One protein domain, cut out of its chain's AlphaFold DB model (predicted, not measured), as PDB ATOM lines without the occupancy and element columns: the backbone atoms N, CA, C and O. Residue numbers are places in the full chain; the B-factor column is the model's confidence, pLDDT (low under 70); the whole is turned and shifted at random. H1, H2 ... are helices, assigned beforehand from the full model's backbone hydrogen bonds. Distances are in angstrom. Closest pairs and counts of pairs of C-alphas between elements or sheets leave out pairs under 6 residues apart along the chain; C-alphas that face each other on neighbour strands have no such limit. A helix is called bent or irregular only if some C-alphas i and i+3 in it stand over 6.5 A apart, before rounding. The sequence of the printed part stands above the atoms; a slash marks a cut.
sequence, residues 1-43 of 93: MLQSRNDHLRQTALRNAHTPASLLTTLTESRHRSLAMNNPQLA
ATOM      1  N   MET A   1     -37.118  39.916  27.196       68.88
ATOM      2  CA  MET A   1     -37.347  38.511  27.618       68.88
ATOM      3  C   MET A   1     -37.995  37.643  26.537       68.88
ATOM      4  O   MET A   1     -37.475  36.567  26.283       68.88
ATOM      5  N   LEU A   2     -39.076  38.074  25.867       75.25
ATOM      6  CA  LEU A   2     -39.771  37.260  24.844       75.25
ATOM      7  C   LEU A   2     -38.896  36.838  23.650       75.25
ATOM      8  O   LEU A   2     -38.942  35.678  23.254       75.25
ATOM      9  N   GLN A   3     -38.063  37.740  23.120       74.38
ATOM     10  CA  GLN A   3     -37.201  37.440  21.969       74.38
ATOM     11  C   GLN A   3     -36.222  36.292  22.258       74.38
ATOM     12  O   GLN A   3     -36.176  35.321  21.515       74.38
ATOM     13  N   SER A   4     -35.531  36.350  23.401       80.50
ATOM     14  CA  SER A   4     -34.594  35.307  23.839       80.50
ATOM     15  C   SER A   4     -35.275  33.947  24.027       80.50
ATOM     16  O   SER A   4     -34.715  32.920  23.650       80.50
ATOM     17  N   ARG A   5     -36.512  33.929  24.542       83.62
ATOM     18  CA  ARG A   5     -37.293  32.693  24.672       83.62
ATOM     19  C   ARG A   5     -37.661  32.108  23.308       83.62
ATOM     20  O   ARG A   5     -37.547  30.901  23.118       83.62
ATOM     21  N   ASN A   6     -38.072  32.950  22.362       85.19
ATOM     22  CA  ASN A   6     -38.386  32.510  21.004       85.19
ATOM     23  C   ASN A   6     -37.143  31.982  20.282       85.19
ATOM     24  O   ASN A   6     -37.225  30.953  19.619       85.19
ATOM     25  N   ASP A   7     -35.991  32.627  20.451       86.56
ATOM     26  CA  ASP A   7     -34.736  32.163  19.856       86.56
ATOM     27  C   ASP A   7     -34.313  30.807  20.429       86.56
ATOM     28  O   ASP A   7     -33.943  29.914  19.671       86.56
ATOM     29  N   HIS A   8     -34.474  30.598  21.736       88.50
ATOM     30  CA  HIS A   8     -34.232  29.294  22.349       88.50
ATOM     31  C   HIS A   8     -35.148  28.203  21.776       88.50
ATOM     32  O   HIS A   8     -34.673  27.138  21.384       88.50
ATOM     33  N   LEU A   9     -36.453  28.474  21.656       89.12
ATOM     34  CA  LEU A   9     -37.404  27.526  21.065       89.12
ATOM     35  C   LEU A   9     -37.052  27.188  19.611       89.12
ATOM     36  O   LEU A   9     -37.116  26.021  19.227       89.12
ATOM     37  N   ARG A  10     -36.631  28.182  18.817       90.19
ATOM     38  CA  ARG A  10     -36.156  27.963  17.443       90.19
ATOM     39  C   ARG A  10     -34.934  27.057  17.422       90.19
ATOM     40  O   ARG A  10     -34.939  26.068  16.700       90.19
ATOM     41  N   GLN A  11     -33.914  27.345  18.227       90.44
ATOM     42  CA  GLN A  11     -32.697  26.528  18.279       90.44
ATOM     43  C   GLN A  11     -32.994  25.079  18.683       90.44
ATOM     44  O   GLN A  11     -32.448  24.152  18.081       90.44
ATOM     45  N   THR A  12     -33.898  24.874  19.644       91.06
ATOM     46  CA  THR A  12     -34.357  23.536  20.035       91.06
ATOM     47  C   THR A  12     -35.084  22.837  18.888       91.06
ATOM     48  O   THR A  12     -34.801  21.673  18.613       91.06
ATOM     49  N   ALA A  13     -35.970  23.534  18.170       90.88
ATOM     50  CA  ALA A  13     -36.662  22.972  17.011       90.88
ATOM     51  C   ALA A  13     -35.687  22.590  15.882       90.88
ATOM     52  O   ALA A  13     -35.809  21.508  15.314       90.88
ATOM     53  N   LEU A  14     -34.678  23.418  15.592       92.12
ATOM     54  CA  LEU A  14     -33.691  23.138  14.540       92.12
ATOM     55  C   LEU A  14     -32.844  21.893  14.822       92.12
ATOM     56  O   LEU A  14     -32.444  21.206  13.886       92.12
ATOM     57  N   ARG A  15     -32.608  21.571  16.098       89.94
ATOM     58  CA  ARG A  15     -31.886  20.359  16.521       89.94
ATOM     59  C   ARG A  15     -32.784  19.129  16.655       89.94
ATOM     60  O   ARG A  15     -32.279  18.016  16.751       89.94
ATOM     61  N   ASN A  16     -34.100  19.312  16.699       91.88
ATOM     62  CA  ASN A  16     -35.033  18.216  16.910       91.88
ATOM     63  C   ASN A  16     -35.260  17.445  15.601       91.88
ATOM     64  O   ASN A  16     -35.783  17.991  14.628       91.88
ATOM     65  N   ALA A  17     -34.905  16.159  15.600       89.31
ATOM     66  CA  ALA A  17     -35.051  15.249  14.461       89.31
ATOM     67  C   ALA A  17     -36.507  15.021  14.011       89.31
ATOM     68  O   ALA A  17     -36.742  14.474  12.935       89.31
ATOM     69  N   HIS A  18     -37.483  15.428  14.825       91.19
ATOM     70  CA  HIS A  18     -38.910  15.337  14.525       91.19
ATOM     71  C   HIS A  18     -39.507  16.651  14.012       91.19
ATOM     72  O   HIS A  18     -40.703  16.698  13.729       91.19
ATOM     73  N   THR A  19     -38.717  17.721  13.881       89.69
ATOM     74  CA  THR A  19     -39.202  18.962  13.267       89.69
ATOM     75  C   THR A  19     -39.408  18.737  11.767       89.69
ATOM     76  O   THR A  19     -38.448  18.402  11.075       89.69
ATOM     77  N   PRO A  20     -40.626  18.937  11.231       87.75
ATOM     78  CA  PRO A  20     -40.904  18.744   9.811       87.75
ATOM     79  C   PRO A  20     -40.030  19.622   8.909       87.75
ATOM     80  O   PRO A  20     -39.799  20.795   9.213       87.75
ATOM     81  N   ALA A  21     -39.629  19.092   7.751       86.06
ATOM     82  CA  ALA A  21     -38.797  19.792   6.767       86.06
ATOM     83  C   ALA A  21     -39.353  21.174   6.359       86.06
ATOM     84  O   ALA A  21     -38.604  22.144   6.250       86.06
ATOM     85  N   SER A  22     -40.677  21.286   6.200       84.50
ATOM     86  CA  SER A  22     -41.370  22.538   5.858       84.50
ATOM     87  C   SER A  22     -41.242  23.622   6.935       84.50
ATOM     88  O   SER A  22     -41.210  24.814   6.627       84.50
ATOM     89  N   LEU A  23     -41.139  23.221   8.205       86.44
ATOM     90  CA  LEU A  23     -40.900  24.137   9.316       86.44
ATOM     91  C   LEU A  23     -39.412  24.446   9.472       86.44
ATOM     92  O   LEU A  23     -39.072  25.582   9.786       86.44
ATOM     93  N   LEU A  24     -38.517  23.491   9.203       86.50
ATOM     94  CA  LEU A  24     -37.073  23.715   9.301       86.50
ATOM     95  C   LEU A  24     -36.599  24.865   8.415       86.50
ATOM     96  O   LEU A  24     -35.919  25.761   8.908       86.50
ATOM     97  N   THR A  25     -36.977  24.889   7.139       81.50
ATOM     98  CA  THR A  25     -36.550  25.960   6.220       81.50
ATOM     99  C   THR A  25     -37.086  27.327   6.643       81.50
ATOM    100  O   THR A  25     -36.359  28.313   6.589       81.50
ATOM    101  N   THR A  26     -38.321  27.372   7.144       84.75
ATOM    102  CA  THR A  26     -38.972  28.598   7.629       84.75
ATOM    103  C   THR A  26     -38.334  29.126   8.919       84.75
ATOM    104  O   THR A  26     -38.235  30.333   9.128       84.75
ATOM    105  N   LEU A  27     -37.895  28.225   9.803       83.69
ATOM    106  CA  LEU A  27     -37.276  28.569  11.085       83.69
ATOM    107  C   LEU A  27     -35.778  28.874  10.965       83.69
ATOM    108  O   LEU A  27     -35.221  29.540  11.843       83.69
ATOM    109  N   THR A  28     -35.117  28.382   9.914       86.31
ATOM    110  CA  THR A  28     -33.666  28.513   9.772       86.31
ATOM    111  C   THR A  28     -33.284  29.832   9.115       86.31
ATOM    112  O   THR A  28     -33.161  29.949   7.900       86.31
ATOM    113  N   GLU A  29     -33.005  30.829   9.944       87.19
ATOM    114  CA  GLU A  29     -32.261  32.013   9.512       87.19
ATOM    115  C   GLU A  29     -30.798  31.650   9.202       87.19
ATOM    116  O   GLU A  29     -30.250  30.707   9.781       87.19
ATOM    117  N   SER A  30     -30.113  32.445   8.370       85.00
ATOM    118  CA  SER A  30     -28.722  32.180   7.961       85.00
ATOM    119  C   SER A  30     -27.771  31.933   9.140       85.00
ATOM    120  O   SER A  30     -26.974  31.001   9.102       85.00
ATOM    121  N   ARG A  31     -27.917  32.697  10.235       83.69
ATOM    122  CA  ARG A  31     -27.105  32.557  11.461       83.69
ATOM    123  C   ARG A  31     -27.320  31.245  12.225       83.69
ATOM    124  O   ARG A  31     -26.506  30.896  13.072       83.69
ATOM    125  N   HIS A  32     -28.411  30.534  11.949       89.50
ATOM    126  CA  HIS A  32     -28.784  29.295  12.628       89.50
ATOM    127  C   HIS A  32     -28.592  28.047  11.757       89.50
ATOM    128  O   HIS A  32     -28.837  26.939  12.233       89.50
ATOM    129  N   ARG A  33     -28.126  28.194  10.508       91.75
ATOM    130  CA  ARG A  33     -27.927  27.069   9.577       91.75
ATOM    131  C   ARG A  33     -27.035  25.976  10.152       91.75
ATOM    132  O   ARG A  33     -27.379  24.806  10.027       91.75
ATOM    133  N   SER A  34     -25.962  26.341  10.857       91.19
ATOM    134  CA  SER A  34     -25.050  25.388  11.509       91.19
ATOM    135  C   SER A  34     -25.760  24.432  12.475       91.19
ATOM    136  O   SER A  34     -25.376  23.273  12.576       91.19
ATOM    137  N   LEU A  35     -26.833  24.880  13.137       91.56
ATOM    138  CA  LEU A  35     -27.619  24.057  14.061       91.56
ATOM    139  C   LEU A  35     -28.490  23.027  13.335       91.56
ATOM    140  O   LEU A  35     -28.783  21.976  13.899       91.56
ATOM    141  N   ALA A  36     -28.906  23.335  12.107       92.94
ATOM    142  CA  ALA A  36     -29.783  22.498  11.296       92.94
ATOM    143  C   ALA A  36     -29.015  21.529  10.377       92.94
ATOM    144  O   ALA A  36     -29.613  20.586   9.870       92.94
ATOM    145  N   MET A  37     -27.701  21.711  10.180       92.12
ATOM    146  CA  MET A  37     -26.877  20.906   9.256       92.12
ATOM    147  C   MET A  37     -26.895  19.391   9.531       92.12
ATOM    148  O   MET A  37     -26.675  18.598   8.605       92.12
ATOM    149  N   ASN A  38     -27.159  19.003  10.783       91.31
ATOM    150  CA  ASN A  38     -27.264  17.609  11.229       91.31
ATOM    151  C   ASN A  38     -28.706  17.136  11.419       91.31
ATOM    152  O   ASN A  38     -28.923  16.003  11.835       91.31
ATOM    153  N   ASN A  39     -29.700  17.980  11.136       92.44
ATOM    154  CA  ASN A  39     -31.084  17.559  11.255       92.44
ATOM    155  C   ASN A  39     -31.425  16.582  10.114       92.44
ATOM    156  O   ASN A  39     -31.300  16.963   8.947       92.44
ATOM    157  N   PRO A  40     -31.883  15.351  10.405       90.31
ATOM    158  CA  PRO A  40     -32.194  14.359   9.373       90.31
ATOM    159  C   PRO A  40     -33.372  14.761   8.475       90.31
ATOM    160  O   PRO A  40     -33.490  14.248   7.368       90.31
ATOM    161  N   GLN A  41     -34.235  15.673   8.932       92.25
ATOM    162  CA  GLN A  41     -35.353  16.200   8.144       92.25
ATOM    163  C   GLN A  41     -34.929  17.361   7.230       92.25
ATOM    164  O   GLN A  41     -35.744  17.849   6.445       92.25
ATOM    165  N   LEU A  42     -33.677  17.835   7.315       91.25
ATOM    166  CA  LEU A  42     -33.168  18.850   6.399       91.25
ATOM    167  C   LEU A  42     -32.981  18.230   5.013       91.25
ATOM    168  O   LEU A  42     -32.176  17.319   4.824       91.25
ATOM    169  N   ALA A  43     -33.712  18.758   4.035       90.69
ATOM    170  CA  ALA A  43     -33.641  18.272   2.668       90.69
ATOM    171  C   ALA A  43     -32.219  18.423   2.088       90.69
ATOM    172  O   ALA A  43     -31.511  19.405   2.342       90.69
TER     173      ALA A  43
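AT A GLANCE: This is residues 1 to 43 of the 93 residues of the protein "DUF2773 domain-containing protein" of Escherichia coli (UniProt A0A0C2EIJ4). What is the main picture? A long helix, H1, has two short helices, H2 and H3, packed on one end of it, H2 on residues 10 to 14 and H3 on residues 11 to 15, while residues 1 to 6, of which 2 to 6 belong to H1, stick out free at the far end. H2 folds back along H1 as a helical hairpin, and H3 then runs the same way as H1 again. What is it made of, and how large is it? The printed part has 43 residues with three named helices in the order H1, H2, H3 and no named strand, in the class all helix; it is compact, with a radius of gyration of the C-alphas of 9.8 A, yet elongated, with spans of 32 by 19 by 15 A.

IN THESE COORDINATES: Where does the first helix run? H1 is residues 2 to 15, 20.4 A from C-alpha 2 at (-39.771, 37.260, 24.844) to C-alpha 15 at (-31.886, 20.359, 16.521). Where are the other two? H2 is residues 21 to 27, 9.9 A from first to last C-alpha. H3 is residues 30 to 36, 10.3 A long, and ends with C-alpha 36 at (-29.783, 22.498, 11.296). Is any helix irregular? H3 is irregular: C-alphas 31 and 34 are 7.5 A apart, against about 5 A in a regular helix.

HOW THE PARTS SIT: How does H1 stand to H2? They touch, H1 with residues 10 to 14 alone, and the closest C-alphas are those of Leu 14 and Leu 24, 6.3 A apart. They run opposite ways at a shallow tilt of 30 degrees and form a helical hairpin. How does H3 stand to the others? H3 touches H1, with residues 11 to 15 of H1 alone, closest at the C-alphas of Leu 14 and Ala 36, 5.1 A apart; the two run the same way at a steep tilt of 45 degrees. H2 and H3 are close but not clearly touching, with the closest C-alphas, those of Leu 24 and Ala 36, 7.7 A apart; they run opposite ways at a steep tilt of 39 degrees. What do the backbones show? In H1 every O i to N i+4 pair is within hydrogen-bond range, and in H2 2 of 3 are. In H3 0 of 3 are, beside 3 of 4 O i to N i+3 pairs.

THE WHOLE: How far does it reach? The two C-alphas farthest apart are those of Met 1, the chain's first residue, and Ala 43, at 32.3 A. Is it cut, and are its links long? The printed part has no cut, and the links H1 to H2 and H2 to H3 are tight. Where is the confidence low? Residue 1 alone is under 70, and the mean pLDDT of the printed part is 87.4.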